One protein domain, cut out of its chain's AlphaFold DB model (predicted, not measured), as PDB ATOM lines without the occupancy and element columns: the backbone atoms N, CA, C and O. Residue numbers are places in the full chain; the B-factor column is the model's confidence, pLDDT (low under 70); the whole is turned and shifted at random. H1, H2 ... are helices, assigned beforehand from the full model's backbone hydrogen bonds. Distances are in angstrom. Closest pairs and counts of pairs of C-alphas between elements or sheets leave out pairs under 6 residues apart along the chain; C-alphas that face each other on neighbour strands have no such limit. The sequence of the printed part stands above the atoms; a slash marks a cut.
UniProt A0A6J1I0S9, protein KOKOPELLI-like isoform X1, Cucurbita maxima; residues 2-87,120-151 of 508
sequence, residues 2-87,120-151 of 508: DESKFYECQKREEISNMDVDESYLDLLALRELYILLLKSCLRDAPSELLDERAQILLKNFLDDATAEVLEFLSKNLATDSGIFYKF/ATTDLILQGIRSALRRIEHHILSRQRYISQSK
ATOM      1  N   ASP A   2     135.502 129.750 133.345       82.62
ATOM      2  CA  ASP A   2     136.060 129.209 132.097       82.62
ATOM      3  C   ASP A   2     136.738 130.297 131.258       82.62
ATOM      4  O   ASP A   2     136.063 131.170 130.706       82.62
ATOM      5  N   GLU A   3     138.056 130.202 131.094       87.81
ATOM      6  CA  GLU A   3     138.843 131.076 130.212       87.81
ATOM      7  C   GLU A   3     138.342 131.030 128.758       87.81
ATOM      8  O   GLU A   3     138.365 132.035 128.048       87.81
ATOM      9  N   SER A   4     137.764 129.900 128.336       82.25
ATOM     10  CA  SER A   4     137.159 129.734 127.008       82.25
ATOM     11  C   SER A   4     136.021 130.733 126.737       82.25
ATOM     12  O   SER A   4     135.943 131.305 125.646       82.25
ATOM     13  N   LYS A   5     135.188 131.039 127.744       84.62
ATOM     14  CA  LYS A   5     134.093 132.017 127.604       84.62
ATOM     15  C   LYS A   5     134.609 133.453 127.511       84.62
ATOM     16  O   LYS A   5     133.953 134.296 126.902       84.62
ATOM     17  N   PHE A   6     135.781 133.732 128.082       83.38
ATOM     18  CA  PHE A   6     136.406 135.050 128.014       83.38
ATOM     19  C   PHE A   6     136.938 135.339 126.601       83.38
ATOM     20  O   PHE A   6     136.616 136.379 126.024       83.38
ATOM     21  N   TYR A   7     137.638 134.377 125.992       78.62
ATOM     22  CA  TYR A   7     138.147 134.508 124.621       78.62
ATOM     23  C   TYR A   7     137.036 134.592 123.566       78.62
ATOM     24  O   TYR A   7     137.163 135.336 122.592       78.62
ATOM     25  N   GLU A   8     135.922 133.876 123.745       75.19
ATOM     26  CA  GLU A   8     134.803 133.954 122.801       75.19
ATOM     27  C   GLU A   8     134.042 135.288 122.894       75.19
ATOM     28  O   GLU A   8     133.521 135.774 121.887       75.19
ATOM     29  N   CYS A   9     134.021 135.916 124.076       72.25
ATOM     30  CA  CYS A   9     133.456 137.249 124.268       72.25
ATOM     31  C   CYS A   9     134.340 138.324 123.611       72.25
ATOM     32  O   CYS A   9     133.848 139.116 122.808       72.25
ATOM     33  N   GLN A  10     135.658 138.270 123.843       72.00
ATOM     34  CA  GLN A  10     136.624 139.218 123.274       72.00
ATOM     35  C   GLN A  10     136.686 139.142 121.739       72.00
ATOM     36  O   GLN A  10     136.652 140.163 121.055       72.00
ATOM     37  N   LYS A  11     136.662 137.929 121.169       71.94
ATOM     38  CA  LYS A  11     136.656 137.731 119.712       71.94
ATOM     39  C   LYS A  11     135.369 138.224 119.040       71.94
ATOM     40  O   LYS A  11     135.388 138.572 117.864       71.94
ATOM     41  N   ARG A  12     134.236 138.243 119.751       57.31
ATOM     42  CA  ARG A  12     132.966 138.768 119.215       57.31
ATOM     43  C   ARG A  12     132.914 140.295 119.232       57.31
ATOM     44  O   ARG A  12     132.283 140.857 118.344       57.31
ATOM     45  N   GLU A  13     133.588 140.934 120.184       58.66
ATOM     46  CA  GLU A  13     133.687 142.394 120.292       58.66
ATOM     47  C   GLU A  13     134.615 142.987 119.207       58.66
ATOM     48  O   GLU A  13     134.302 144.021 118.616       58.66
ATOM     49  N   GLU A  14     135.692 142.279 118.840       57.19
ATOM     50  CA  GLU A  14     136.559 142.663 117.709       57.19
ATOM     51  C   GLU A  14     135.842 142.593 116.348       57.19
ATOM     52  O   GLU A  14     136.079 143.428 115.476       57.19
ATOM     53  N   ILE A  15     134.923 141.637 116.165       53.50
ATOM     54  CA  ILE A  15     134.189 141.471 114.899       53.50
ATOM     55  C   ILE A  15     133.141 142.580 114.700       53.50
ATOM     56  O   ILE A  15     132.935 143.004 113.566       53.50
ATOM     57  N   SER A  16     132.495 143.081 115.763       55.50
ATOM     58  CA  SER A  16     131.504 144.165 115.640       55.50
ATOM     59  C   SER A  16     132.130 145.543 115.420       55.50
ATOM     60  O   SER A  16     131.528 146.370 114.742       55.50
ATOM     61  N   ASN A  17     133.333 145.794 115.948       52.75
ATOM     62  CA  ASN A  17     134.030 147.063 115.714       52.75
ATOM     63  C   ASN A  17     134.535 147.191 114.268       52.75
ATOM     64  O   ASN A  17     134.452 148.273 113.694       52.75
ATOM     65  N   MET A  18     134.964 146.090 113.637       52.09
ATOM     66  CA  MET A  18     135.420 146.118 112.238       52.09
ATOM     67  C   MET A  18     134.329 146.522 111.230       52.09
ATOM     68  O   MET A  18     134.636 147.136 110.212       52.09
ATOM     69  N   ASP A  19     133.068 146.180 111.495       54.94
ATOM     70  CA  ASP A  19     131.959 146.373 110.545       54.94
ATOM     71  C   ASP A  19     131.465 147.844 110.536       54.94
ATOM     72  O   ASP A  19     130.986 148.361 109.523       54.94
ATOM     73  N   VAL A  20     131.651 148.567 111.651       61.19
ATOM     74  CA  VAL A  20     131.376 150.015 111.745       61.19
ATOM     75  C   VAL A  20     132.419 150.811 110.960       61.19
ATOM     76  O   VAL A  20     132.054 151.710 110.195       61.19
ATOM     77  N   ASP A  21     133.693 150.435 111.067       73.12
ATOM     78  CA  ASP A  21     134.781 151.081 110.330       73.12
ATOM     79  C   ASP A  21     134.617 150.916 108.809       73.12
ATOM     80  O   ASP A  21     134.833 151.865 108.055       73.12
ATOM     81  N   GLU A  22     134.153 149.752 108.340       70.31
ATOM     82  CA  GLU A  22     133.921 149.504 106.909       70.31
ATOM     83  C   GLU A  22     132.786 150.385 106.352       70.31
ATOM     84  O   GLU A  22     132.920 150.980 105.281       70.31
ATOM     85  N   SER A  23     131.712 150.585 107.123       68.56
ATOM     86  CA  SER A  23     130.619 151.484 106.724       68.56
ATOM     87  C   SER A  23     131.009 152.966 106.681       68.56
ATOM     88  O   SER A  23     130.561 153.712 105.804       68.56
ATOM     89  N   TYR A  24     131.878 153.398 107.598       76.44
ATOM     90  CA  TYR A  24     132.425 154.752 107.607       76.44
ATOM     91  C   TYR A  24     133.334 154.993 106.394       76.44
ATOM     92  O   TYR A  24     133.263 156.050 105.757       76.44
ATOM     93  N   LEU A  25     134.137 153.990 106.025       80.00
ATOM     94  CA  LEU A  25     134.972 154.020 104.823       80.00
ATOM     95  C   LEU A  25     134.136 154.086 103.537       80.00
ATOM     96  O   LEU A  25     134.496 154.838 102.629       80.00
ATOM     97  N   ASP A  26     133.004 153.382 103.468       78.56
ATOM     98  CA  ASP A  26     132.078 153.449 102.329       78.56
ATOM     99  C   ASP A  26     131.445 154.844 102.174       78.56
ATOM    100  O   ASP A  26     131.374 155.379 101.062       78.56
ATOM    101  N   LEU A  27     131.045 155.482 103.280       77.94
ATOM    102  CA  LEU A  27     130.546 156.866 103.296       77.94
ATOM    103  C   LEU A  27     131.619 157.873 102.856       77.94
ATOM    104  O   LEU A  27     131.347 158.771 102.053       77.94
ATOM    105  N   LEU A  28     132.854 157.704 103.331       80.00
ATOM    106  CA  LEU A  28     134.008 158.499 102.900       80.00
ATOM    107  C   LEU A  28     134.290 158.330 101.404       80.00
ATOM    108  O   LEU A  28     134.503 159.322 100.707       80.00
ATOM    109  N   ALA A  29     134.245 157.098 100.895       78.88
ATOM    110  CA  ALA A  29     134.443 156.805  99.480       78.88
ATOM    111  C   ALA A  29     133.347 157.438  98.605       78.88
ATOM    112  O   ALA A  29     133.652 158.011  97.557       78.88
ATOM    113  N   LEU A  30     132.085 157.401  99.049       81.00
ATOM    114  CA  LEU A  30     130.959 158.082  98.399       81.00
ATOM    115  C   LEU A  30     131.149 159.604  98.362       81.00
ATOM    116  O   LEU A  30     130.935 160.229  97.319       81.00
ATOM    117  N   ARG A  31     131.611 160.196  99.466       81.62
ATOM    118  CA  ARG A  31     131.902 161.633  99.553       81.62
ATOM    119  C   ARG A  31     133.051 162.044  98.630       81.62
ATOM    120  O   ARG A  31     132.935 163.040  97.921       81.62
ATOM    121  N   GLU A  32     134.138 161.279  98.595       82.62
ATOM    122  CA  GLU A  32     135.270 161.533  97.692       82.62
ATOM    123  C   GLU A  32     134.874 161.376  96.219       82.62
ATOM    124  O   GLU A  32     135.244 162.204  95.383       82.62
ATOM    125  N   LEU A  33     134.051 160.373  95.890       80.88
ATOM    126  CA  LEU A  33     133.513 160.200  94.542       80.88
ATOM    127  C   LEU A  33     132.658 161.403  94.121       80.88
ATOM    128  O   LEU A  33     132.793 161.886  92.996       80.88
ATOM    129  N   TYR A  34     131.828 161.927  95.025       81.25
ATOM    130  CA  TYR A  34     131.054 163.143  94.780       81.25
ATOM    131  C   TYR A  34     131.949 164.360  94.536       81.25
ATOM    132  O   TYR A  34     131.752 165.091  93.568       81.25
ATOM    133  N   ILE A  35     132.976 164.556  95.367       81.94
ATOM    134  CA  ILE A  35     133.931 165.661  95.214       81.94
ATOM    135  C   ILE A  35     134.682 165.554  93.881       81.94
ATOM    136  O   ILE A  35     134.910 166.570  93.224       81.94
ATOM    137  N   LEU A  36     135.070 164.345  93.465       78.62
ATOM    138  CA  LEU A  36     135.711 164.106  92.172       78.62
ATOM    139  C   LEU A  36     134.776 164.427  91.007       78.62
ATOM    140  O   LEU A  36     135.201 165.116  90.078       78.62
ATOM    141  N   LEU A  37     133.512 163.998  91.080       78.31
ATOM    142  CA  LEU A  37     132.493 164.327  90.083       78.31
ATOM    143  C   LEU A  37     132.286 165.845  89.997       78.31
ATOM    144  O   LEU A  37     132.401 166.415  88.915       78.31
ATOM    145  N   LEU A  38     132.127 166.523  91.135       78.81
ATOM    146  CA  LEU A  38     131.967 167.977  91.199       78.81
ATOM    147  C   LEU A  38     133.185 168.721  90.624       78.81
ATOM    148  O   LEU A  38     133.044 169.643  89.823       78.81
ATOM    149  N   LYS A  39     134.405 168.287  90.974       79.75
ATOM    150  CA  LYS A  39     135.655 168.856  90.443       79.75
ATOM    151  C   LYS A  39     135.809 168.625  88.943       79.75
ATOM    152  O   LYS A  39     136.355 169.496  88.268       79.75
ATOM    153  N   SER A  40     135.357 167.480  88.430       71.62
ATOM    154  CA  SER A  40     135.360 167.204  86.991       71.62
ATOM    155  C   SER A  40     134.342 168.060  86.235       71.62
ATOM    156  O   SER A  40     134.660 168.523  85.145       71.62
ATOM    157  N   CYS A  41     133.192 168.377  86.840       68.88
ATOM    158  CA  CYS A  41     132.220 169.317  86.273       68.88
ATOM    159  C   CYS A  41     132.723 170.771  86.259       68.88
ATOM    160  O   CYS A  41     132.328 171.544  85.395       68.88
ATOM    161  N   LEU A  42     133.582 171.152  87.211       71.44
ATOM    162  CA  LEU A  42     134.054 172.533  87.384       71.44
ATOM    163  C   LEU A  42     135.306 172.895  86.567       71.44
ATOM    164  O   LEU A  42     135.593 174.081  86.416       71.44
ATOM    165  N   ARG A  43     136.109 171.922  86.108       69.94
ATOM    166  CA  ARG A  43     137.454 172.206  85.565       69.94
ATOM    167  C   ARG A  43     137.565 172.364  84.054       69.94
ATOM    168  O   ARG A  43     138.504 173.036  83.636       69.94
ATOM    169  N   ASP A  44     136.660 171.803  83.262       51.12
ATOM    170  CA  ASP A  44     136.721 171.886  81.801       51.12
ATOM    171  C   ASP A  44     135.370 172.403  81.262       51.12
ATOM    172  O   ASP A  44     134.313 171.914  81.643       51.12
ATOM    173  N   ALA A  45     135.415 173.451  80.433       46.38
ATOM    174  CA  ALA A  45     134.283 174.221  79.894       46.38
ATOM    175  C   ALA A  45     133.204 173.399  79.132       46.38
ATOM    176  O   ALA A  45     133.392 172.216  78.866       46.38
ATOM    177  N   PRO A  46     132.170 174.085  78.596       49.03
ATOM    178  CA  PRO A  46     130.796 174.085  79.109       49.03
ATOM    179  C   PRO A  46     130.230 172.667  79.298       49.03
ATOM    180  O   PRO A  46     130.279 171.814  78.415       49.03
ATOM    181  N   SER A  47     129.665 172.441  80.478       49.84
ATOM    182  CA  SER A  47     129.245 171.161  81.045       49.84
ATOM    183  C   SER A  47     127.985 170.540  80.420       49.84
ATOM    184  O   SER A  47     127.145 170.011  81.144       49.84
ATOM    185  N   GLU A  48     127.846 170.526  79.094       55.94
ATOM    186  CA  GLU A  48     126.731 169.835  78.416       55.94
ATOM    187  C   GLU A  48     126.708 168.311  78.666       55.94
ATOM    188  O   GLU A  48     125.741 167.635  78.324       55.94
ATOM    189  N   LEU A  49     127.764 167.738  79.258       56.28
ATOM    190  CA  LEU A  49     127.900 166.285  79.374       56.28
ATOM    191  C   LEU A  49     127.229 165.678  80.615       56.28
ATOM    192  O   LEU A  49     126.883 164.497  80.607       56.28
ATOM    193  N   LEU A  50     127.045 166.461  81.678       58.94
ATOM    194  CA  LEU A  50     126.274 166.047  82.847       58.94
ATOM    195  C   LEU A  50     125.052 166.941  82.931       58.94
ATOM    196  O   LEU A  50     125.102 168.003  83.547       58.94
ATOM    197  N   ASP A  51     123.985 166.456  82.292       77.56
ATOM    198  CA  ASP A  51     122.620 166.967  82.390       77.56
ATOM    199  C   ASP A  51     122.379 167.472  83.821       77.56
ATOM    200  O   ASP A  51     122.630 166.731  84.779       77.56
ATOM    201  N   GLU A  52     121.943 168.723  83.988       76.88
ATOM    202  CA  GLU A  52     121.701 169.350  85.302       76.88
ATOM    203  C   GLU A  52     120.860 168.429  86.198       76.88
ATOM    204  O   GLU A  52     121.078 168.293  87.402       76.88
ATOM    205  N   ARG A  53     119.970 167.663  85.563       67.31
ATOM    206  CA  ARG A  53     119.142 166.638  86.185       67.31
ATOM    207  C   ARG A  53     119.932 165.511  86.854       67.31
ATOM    208  O   ARG A  53     119.500 164.987  87.876       67.31
ATOM    209  N   ALA A  54     121.063 165.090  86.294       75.62
ATOM    210  CA  ALA A  54     121.944 164.092  86.895       75.62
ATOM    211  C   ALA A  54     122.688 164.644  88.116       75.62
ATOM    212  O   ALA A  54     122.857 163.910  89.088       75.62
ATOM    213  N   GLN A  55     123.072 165.924  88.091       74.31
ATOM    214  CA  GLN A  55     123.709 166.585  89.234       74.31
ATOM    215  C   GLN A  55     122.722 166.752  90.392       74.31
ATOM    216  O   GLN A  55     123.033 166.372  91.518       74.31
ATOM    217  N   ILE A  56     121.503 167.216  90.098       79.19
ATOM    218  CA  ILE A  56     120.417 167.330  91.081       79.19
ATOM    219  C   ILE A  56     120.085 165.960  91.679       79.19
ATOM    220  O   ILE A  56     119.965 165.833  92.892       79.19
ATOM    221  N   LEU A  57     119.996 164.910  90.856       76.31
ATOM    222  CA  LEU A  57     119.717 163.561  91.354       76.31
ATOM    223  C   LEU A  57     120.837 163.013  92.237       76.31
ATOM    224  O   LEU A  57     120.540 162.380  93.243       76.31
ATOM    225  N   LEU A  58     122.104 163.250  91.887       77.25
ATOM    226  CA  LEU A  58     123.230 162.818  92.714       77.25
ATOM    227  C   LEU A  58     123.271 163.577  94.044       77.25
ATOM    228  O   LEU A  58     123.537 162.974  95.077       77.25
ATOM    229  N   LYS A  59     122.976 164.878  94.020       81.25
ATOM    230  CA  LYS A  59     122.875 165.701  95.224       81.25
ATOM    231  C   LYS A  59     121.746 165.217  96.134       81.25
ATOM    232  O   LYS A  59     122.022 164.880  97.275       81.25
ATOM    233  N   ASN A  60     120.518 165.109  95.622       80.62
ATOM    234  CA  ASN A  60     119.362 164.673  96.417       80.62
ATOM    235  C   ASN A  60     119.598 163.300  97.041       80.62
ATOM    236  O   ASN A  60     119.304 163.074  98.200       80.62
ATOM    237  N   PHE A  61     120.208 162.400  96.282       77.25
ATOM    238  CA  PHE A  61     120.564 161.080  96.764       77.25
ATOM    239  C   PHE A  61     121.567 161.104  97.927       77.25
ATOM    240  O   PHE A  61     121.461 160.302  98.853       77.25
ATOM    241  N   LEU A  62     122.564 161.990  97.873       78.44
ATOM    242  CA  LEU A  62     123.534 162.147  98.954       78.44
ATOM    243  C   LEU A  62     122.913 162.836 100.164       78.44
ATOM    244  O   LEU A  62     123.213 162.445 101.289       78.44
ATOM    245  N   ASP A  63     122.047 163.819  99.937       79.50
ATOM    246  CA  ASP A  63     121.299 164.498 100.990       79.50
ATOM    247  C   ASP A  63     120.373 163.501 101.712       79.50
ATOM    248  O   ASP A  63     120.413 163.428 102.937       79.50
ATOM    249  N   ASP A  64     119.649 162.652 100.973       79.38
ATOM    250  CA  ASP A  64     118.789 161.594 101.522       79.38
ATOM    251  C   ASP A  64     119.598 160.572 102.333       79.38
ATOM    252  O   ASP A  64     119.240 160.240 103.464       79.38
ATOM    253  N   ALA A  65     120.724 160.096 101.790       77.19
ATOM    254  CA  ALA A  65     121.599 159.163 102.499       77.19
ATOM    255  C   ALA A  65     122.190 159.791 103.772       77.19
ATOM    256  O   ALA A  65     122.307 159.126 104.801       77.19
ATOM    257  N   THR A  66     122.543 161.076 103.719       76.00
ATOM    258  CA  THR A  66     123.072 161.812 104.874       76.00
ATOM    259  C   THR A  66     121.989 162.024 105.928       76.00
ATOM    260  O   THR A  66     122.250 161.809 107.109       76.00
ATOM    261  N   ALA A  67     120.773 162.393 105.521       78.31
ATOM    262  CA  ALA A  67     119.636 162.567 106.417       78.31
ATOM    263  C   ALA A  67     119.270 161.255 107.121       78.31
ATOM    264  O   ALA A  67     119.085 161.258 108.333       78.31
ATOM    265  N   GLU A  68     119.254 160.129 106.401       76.12
ATOM    266  CA  GLU A  68     118.950 158.815 106.982       76.12
ATOM    267  C   GLU A  68     120.026 158.392 107.997       76.12
ATOM    268  O   GLU A  68     119.697 157.912 109.081       76.12
ATOM    269  N   VAL A  69     121.309 158.644 107.708       76.12
ATOM    270  CA  VAL A  69     122.404 158.397 108.663       76.12
ATOM    271  C   VAL A  69     122.289 159.309 109.889       76.12
ATOM    272  O   VAL A  69     122.450 158.833 111.009       76.12
ATOM    273  N   LEU A  70     121.985 160.598 109.712       73.44
ATOM    274  CA  LEU A  70     121.834 161.546 110.821       73.44
ATOM    275  C   LEU A  70     120.609 161.245 111.691       73.44
ATOM    276  O   LEU A  70     120.718 161.266 112.915       73.44
ATOM    277  N   GLU A  71     119.464 160.929 111.087       81.12
ATOM    278  CA  GLU A  71     118.251 160.522 111.801       81.12
ATOM    279  C   GLU A  71     118.504 159.236 112.590       81.12
ATOM    280  O   GLU A  71     118.126 159.113 113.755       81.12
ATOM    281  N   PHE A  72     119.199 158.284 111.973       77.31
ATOM    282  CA  PHE A  72     119.569 157.040 112.618       77.31
ATOM    283  C   PHE A  72     120.526 157.259 113.804       77.31
ATOM    284  O   PHE A  72     120.289 156.733 114.894       77.31
ATOM    285  N   LEU A  73     121.565 158.084 113.634       73.50
ATOM    286  CA  LEU A  73     122.473 158.471 114.721       73.50
ATOM    287  C   LEU A  73     121.724 159.200 115.845       73.50
ATOM    288  O   LEU A  73     121.952 158.909 117.017       73.50
ATOM    289  N   SER A  74     120.793 160.092 115.500       74.38
ATOM    290  CA  SER A  74     119.956 160.813 116.461       74.38
ATOM    291  C   SER A  74     119.074 159.863 117.279       74.38
ATOM    292  O   SER A  74     119.051 159.960 118.507       74.38
ATOM    293  N   LYS A  75     118.422 158.883 116.638       81.25
ATOM    294  CA  LYS A  75     117.598 157.870 117.323       81.25
ATOM    295  C   LYS A  75     118.414 157.006 118.281       81.25
ATOM    296  O   LYS A  75     117.959 156.733 119.392       81.25
ATOM    297  N   ASN A  76     119.625 156.613 117.896       75.31
ATOM    298  CA  ASN A  76     120.488 155.827 118.777       75.31
ATOM    299  C   ASN A  76     120.986 156.650 119.966       75.31
ATOM    300  O   ASN A  76     120.912 156.179 121.096       75.31
ATOM    301  N   LEU A  77     121.397 157.903 119.740       74.94
ATOM    302  CA  LEU A  77     121.803 158.803 120.821       74.94
ATOM    303  C   LEU A  77     120.650 159.108 121.786       74.94
ATOM    304  O   LEU A  77     120.875 159.180 122.990       74.94
ATOM    305  N   ALA A  78     119.418 159.248 121.288       74.44
ATOM    306  CA  ALA A  78     118.228 159.421 122.121       74.44
ATOM    307  C   ALA A  78     117.897 158.161 122.942       74.44
ATOM    308  O   ALA A  78     117.454 158.252 124.087       74.44
ATOM    309  N   THR A  79     118.136 156.977 122.378       79.31
ATOM    310  CA  THR A  79     117.909 155.704 123.074       79.31
ATOM    311  C   THR A  79     118.951 155.494 124.175       79.31
ATOM    312  O   THR A  79     118.595 155.154 125.305       79.31
ATOM    313  N   ASP A  80     120.219 155.790 123.888       76.44
ATOM    314  CA  ASP A  80     121.308 155.699 124.864       76.44
ATOM    315  C   ASP A  80     121.190 156.772 125.959       76.44
ATOM    316  O   ASP A  80     121.404 156.478 127.139       76.44
ATOM    317  N   SER A  81     120.774 157.997 125.615       74.12
ATOM    318  CA  SER A  81     120.552 159.060 126.603       74.12
ATOM    319  C   SER A  81     119.343 158.773 127.495       74.12
ATOM    320  O   SER A  81     119.422 158.977 128.704       74.12
ATOM    321  N   GLY A  82     118.256 158.203 126.962       73.88
ATOM    322  CA  GLY A  82     117.091 157.795 127.753       73.88
ATOM    323  C   GLY A  82     117.402 156.696 128.776       73.88
ATOM    324  O   GLY A  82     116.873 156.714 129.892       73.88
ATOM    325  N   ILE A  83     118.301 155.766 128.436       68.62
ATOM    326  CA  ILE A  83     118.813 154.759 129.380       68.62
ATOM    327  C   ILE A  83     119.671 155.434 130.459       68.62
ATOM    328  O   ILE A  83     119.544 155.102 131.638       68.62
ATOM    329  N   PHE A  84     120.482 156.425 130.082       51.03
ATOM    330  CA  PHE A  84     121.324 157.178 131.013       51.03
ATOM    331  C   PHE A  84     120.499 158.014 132.008       51.03
ATOM    332  O   PHE A  84     120.746 157.959 133.212       51.03
ATOM    333  N   TYR A  85     119.452 158.705 131.548       64.38
ATOM    334  CA  TYR A  85     118.555 159.479 132.416       64.38
ATOM    335  C   TYR A  85     117.735 158.593 133.366       64.38
ATOM    336  O   TYR A  85     117.620 158.909 134.551       64.38
ATOM    337  N   LYS A  86     117.224 157.440 132.906       71.00
ATOM    338  CA  LYS A  86     116.530 156.472 133.782       71.00
ATOM    339  C   LYS A  86     117.456 155.834 134.820       71.00
ATOM    340  O   LYS A  86     116.989 155.447 135.890       71.00
ATOM    341  N   PHE A  87     118.748 155.720 134.518       62.81
ATOM    342  CA  PHE A  87     119.756 155.247 135.463       62.81
ATOM    343  C   PHE A  87     120.076 156.301 136.535       62.81
ATOM    344  O   PHE A  87     120.234 155.953 137.701       62.81
ATOM    345  N   ALA A 120     123.241 144.658 119.509       69.62
ATOM    346  CA  ALA A 120     121.925 144.925 118.935       69.62
ATOM    347  C   ALA A 120     121.922 146.266 118.186       69.62
ATOM    348  O   ALA A 120     121.342 146.373 117.107       69.62
ATOM    349  N   THR A 121     122.632 147.264 118.718       70.31
ATOM    350  CA  THR A 121     122.769 148.574 118.082       70.31
ATOM    351  C   THR A 121     123.558 148.478 116.779       70.31
ATOM    352  O   THR A 121     123.079 148.983 115.767       70.31
ATOM    353  N   THR A 122     124.701 147.772 116.751       68.56
ATOM    354  CA  THR A 122     125.506 147.589 115.523       68.56
ATOM    355  C   THR A 122     124.729 146.891 114.410       68.56
ATOM    356  O   THR A 122     124.746 147.356 113.269       68.56
ATOM    357  N   ASP A 123     123.987 145.828 114.735       73.56
ATOM    358  CA  ASP A 123     123.186 145.091 113.750       73.56
ATOM    359  C   ASP A 123     122.086 145.978 113.129       73.56
ATOM    360  O   ASP A 123     121.833 145.899 111.922       73.56
ATOM    361  N   LEU A 124     121.491 146.885 113.916       75.50
ATOM    362  CA  LEU A 124     120.522 147.872 113.430       75.50
ATOM    363  C   LEU A 124     121.164 148.919 112.503       75.50
ATOM    364  O   LEU A 124     120.566 149.253 111.477       75.50
ATOM    365  N   ILE A 125     122.391 149.384 112.796       72.19
ATOM    366  CA  ILE A 125     123.132 150.326 111.925       72.19
ATOM    367  C   ILE A 125     123.376 149.696 110.554       72.19
ATOM    368  O   ILE A 125     123.024 150.257 109.512       72.19
ATOM    369  N   LEU A 126     123.925 148.481 110.550       75.12
ATOM    370  CA  LEU A 126     124.207 147.717 109.338       75.12
ATOM    371  C   LEU A 126     122.940 147.425 108.536       75.12
ATOM    372  O   LEU A 126     122.961 147.433 107.302       75.12
ATOM    373  N   GLN A 127     121.819 147.176 109.213       78.75
ATOM    374  CA  GLN A 127     120.537 146.970 108.553       78.75
ATOM    375  C   GLN A 127     120.022 148.251 107.882       78.75
ATOM    376  O   GLN A 127     119.546 148.168 106.745       78.75
ATOM    377  N   GLY A 128     120.179 149.412 108.528       78.12
ATOM    378  CA  GLY A 128     119.875 150.726 107.956       78.12
ATOM    379  C   GLY A 128     120.684 151.002 106.689       78.12
ATOM    380  O   GLY A 128     120.114 151.210 105.616       78.12
ATOM    381  N   ILE A 129     122.008 150.850 106.759       73.31
ATOM    382  CA  ILE A 129     122.912 151.057 105.613       73.31
ATOM    383  C   ILE A 129     122.589 150.093 104.461       73.31
ATOM    384  O   ILE A 129     122.472 150.498 103.302       73.31
ATOM    385  N   ARG A 130     122.373 148.802 104.752       73.44
ATOM    386  CA  ARG A 130     121.980 147.808 103.732       73.44
ATOM    387  C   ARG A 130     120.609 148.099 103.120       73.44
ATOM    388  O   ARG A 130     120.338 147.656 102.000       73.44
ATOM    389  N   SER A 131     119.713 148.757 103.851       81.25
ATOM    390  CA  SER A 131     118.418 149.202 103.331       81.25
ATOM    391  C   SER A 131     118.603 150.363 102.356       81.25
ATOM    392  O   SER A 131     118.150 150.266 101.213       81.25
ATOM    393  N   ALA A 132     119.368 151.384 102.758       73.75
ATOM    394  CA  ALA A 132     119.720 152.523 101.918       73.75
ATOM    395  C   ALA A 132     120.368 152.052 100.605       73.75
ATOM    396  O   ALA A 132     119.824 152.284  99.527       73.75
ATOM    397  N   LEU A 133     121.429 151.239 100.671       74.94
ATOM    398  CA  LEU A 133     122.111 150.694  99.486       74.94
ATOM    399  C   LEU A 133     121.185 149.897  98.547       74.94
ATOM    400  O   LEU A 133     121.348 149.943  97.326       74.94
ATOM    401  N   ARG A 134     120.175 149.193  99.075       74.06
ATOM    402  CA  ARG A 134     119.183 148.492  98.239       74.06
ATOM    403  C   ARG A 134     118.226 149.448  97.533       74.06
ATOM    404  O   ARG A 134     117.886 149.205  96.375       74.06
ATOM    405  N   ARG A 135     117.801 150.529  98.191       75.06
ATOM    406  CA  ARG A 135     116.972 151.578  97.565       75.06
ATOM    407  C   ARG A 135     117.737 152.276  96.445       75.06
ATOM    408  O   ARG A 135     117.198 152.458  95.354       75.06
ATOM    409  N   ILE A 136     119.011 152.557  96.692       72.38
ATOM    410  CA  ILE A 136     119.968 153.092  95.723       72.38
ATOM    411  C   ILE A 136     120.041 152.197  94.478       72.38
ATOM    412  O   ILE A 136     119.816 152.658  93.356       72.38
ATOM    413  N   GLU A 137     120.309 150.903  94.669       75.38
ATOM    414  CA  GLU A 137     120.407 149.931  93.578       75.38
ATOM    415  C   GLU A 137     119.092 149.846  92.792       75.38
ATOM    416  O   GLU A 137     119.088 149.880  91.557       75.38
ATOM    417  N   HIS A 138     117.959 149.804  93.497       83.88
ATOM    418  CA  HIS A 138     116.639 149.772  92.880       83.88
ATOM    419  C   HIS A 138     116.368 151.023  92.034       83.88
ATOM    420  O   HIS A 138     115.847 150.918  90.919       83.88
ATOM    421  N   HIS A 139     116.760 152.204  92.516       79.81
ATOM    422  CA  HIS A 139     116.569 153.449  91.783       79.81
ATOM    423  C   HIS A 139     117.426 153.502  90.509       79.81
ATOM    424  O   HIS A 139     116.914 153.838  89.436       79.81
ATOM    425  N   ILE A 140     118.689 153.063  90.582       76.50
ATOM    426  CA  ILE A 140     119.579 152.939  89.416       76.50
ATOM    427  C   ILE A 140     118.973 151.990  88.372       76.50
ATOM    428  O   ILE A 140     118.889 152.338  87.191       76.50
ATOM    429  N   LEU A 141     118.503 150.811  88.793       82.12
ATOM    430  CA  LEU A 141     117.898 149.822  87.894       82.12
ATOM    431  C   LEU A 141     116.585 150.319  87.272       82.12
ATOM    432  O   LEU A 141     116.358 150.122  86.075       82.12
ATOM    433  N   SER A 142     115.736 150.989  88.054       85.75
ATOM    434  CA  SER A 142     114.502 151.610  87.561       85.75
ATOM    435  C   SER A 142     114.804 152.644  86.472       85.75
ATOM    436  O   SER A 142     114.225 152.608  85.383       85.75
ATOM    437  N   ARG A 143     115.811 153.495  86.696       76.81
ATOM    438  CA  ARG A 143     116.222 154.513  85.726       76.81
ATOM    439  C   ARG A 143     116.823 153.905  84.457       76.81
ATOM    440  O   ARG A 143     116.521 154.364  83.357       76.81
ATOM    441  N   GLN A 144     117.607 152.833  84.575       80.00
ATOM    442  CA  GLN A 144     118.109 152.086  83.414       80.00
ATOM    443  C   GLN A 144     116.973 151.480  82.579       80.00
ATOM    444  O   GLN A 144     117.027 151.531  81.344       80.00
ATOM    445  N   ARG A 145     115.923 150.947  83.222       88.19
ATOM    446  CA  ARG A 145     114.725 150.460  82.520       88.19
ATOM    447  C   ARG A 145     113.999 151.592  81.805       88.19
ATOM    448  O   ARG A 145     113.689 151.435  80.628       88.19
ATOM    449  N   TYR A 146     113.806 152.730  82.467       88.69
ATOM    450  CA  TYR A 146     113.164 153.901  81.868       88.69
ATOM    451  C   TYR A 146     113.909 154.393  80.616       88.69
ATOM    452  O   TYR A 146     113.310 154.547  79.553       88.69
ATOM    453  N   ILE A 147     115.238 154.545  80.690       77.12
ATOM    454  CA  ILE A 147     116.063 154.950  79.537       77.12
ATOM    455  C   ILE A 147     115.977 153.910  78.410       77.12
ATOM    456  O   ILE A 147     115.887 154.265  77.234       77.12
ATOM    457  N   SER A 148     115.976 152.619  78.751       84.06
ATOM    458  CA  SER A 148     115.861 151.537  77.766       84.06
ATOM    459  C   SER A 148     114.501 151.533  77.062       84.06
ATOM    460  O   SER A 148     114.430 151.304  75.854       84.06
ATOM    461  N   GLN A 149     113.421 151.818  77.792       86.62
ATOM    462  CA  GLN A 149     112.072 151.928  77.237       86.62
ATOM    463  C   GLN A 149     111.917 153.180  76.366       86.62
ATOM    464  O   GLN A 149     111.395 153.078  75.257       86.62
ATOM    465  N   SER A 150     112.452 154.323  76.803       82.69
ATOM    466  CA  SER A 150     112.455 155.572  76.027       82.69
ATOM    467  C   SER A 150     113.197 155.429  74.690       82.69
ATOM    468  O   SER A 150     112.726 155.895  73.654       82.69
ATOM    469  N   LYS A 151     114.319 154.697  74.662       81.44
ATOM    470  CA  LYS A 151     115.033 154.410  73.406       81.44
ATOM    471  C   LYS A 151     114.224 153.520  72.458       81.44
ATOM    472  O   LYS A 151     114.270 153.726  71.248       81.44
TER     473      LYS A 151
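This is residues 2 to 87 and 120 to 151 of the 508 residues of the protein "protein KOKOPELLI-like isoform X1" of Cucurbita maxima (UniProt A0A6J1I0S9). Three long helices, H1, H2 and H3, form a splayed, loose up-and-down bundle, each running against the one before it in the chain, with centres that make a triangle. They meet along short stretches, and residues 2 to 15, 81 to 87 and 140 to 151 stick out from the body at helix ends, as do residues 42 to 48, of which 42 and 43 belong to H1 and the rest to the link from H1 to H2. The printed part has 118 residues with three named helices in the order H1, H2, H3 and no named strand; the class is all helix. It is only just loose, close to extended, with a radius of gyration of the C-alphas of 20.2 A, and spans 67 by 34 by 33 A, only just elongated.

H1, residues 3 to 43, touches H3, residues 120 to 151, with residues 16 to 23 alone; the closest C-alphas, of Ser 16 and Thr 122, are 6.9 A apart. They run the same way at a tilt of 35.1 degrees, only just steep. H2, residues 52 to 87, is near H1, with 14 pairs of C-alphas within 10 A and the closest 8.1 A apart. H2 touches H3 with residues 65 to 76 alone; the closest C-alphas, of Ala 65 and Ala 132, are 6.9 A apart. They run opposite ways at a shallow tilt of 17 degrees. Every O i to N i+4 pair is within hydrogen-bond range in H2 and H3, and 34 of 37 are in H1.

H1 runs 60.7 A from C-alpha 3 at (138.843, 131.076, 130.212) to C-alpha 43. H2, residues 52 to 87, measures 52.1 A. H3, residues 120 to 151, measures 47.0 A and ends with C-alpha 151 at (115.033, 154.410, 73.406).

The C-alphas farthest apart, of Asp 2 and Pro 46, are 69.6 A apart. The link H1 to H2 is short. Residues 88 to 119 are cut out, leaving 19.6 A between C-alphas 87 and 120. Mean pLDDT of the printed part is 73.7; 26 residues are under 70, among them 12 to 20 and 43 to 50.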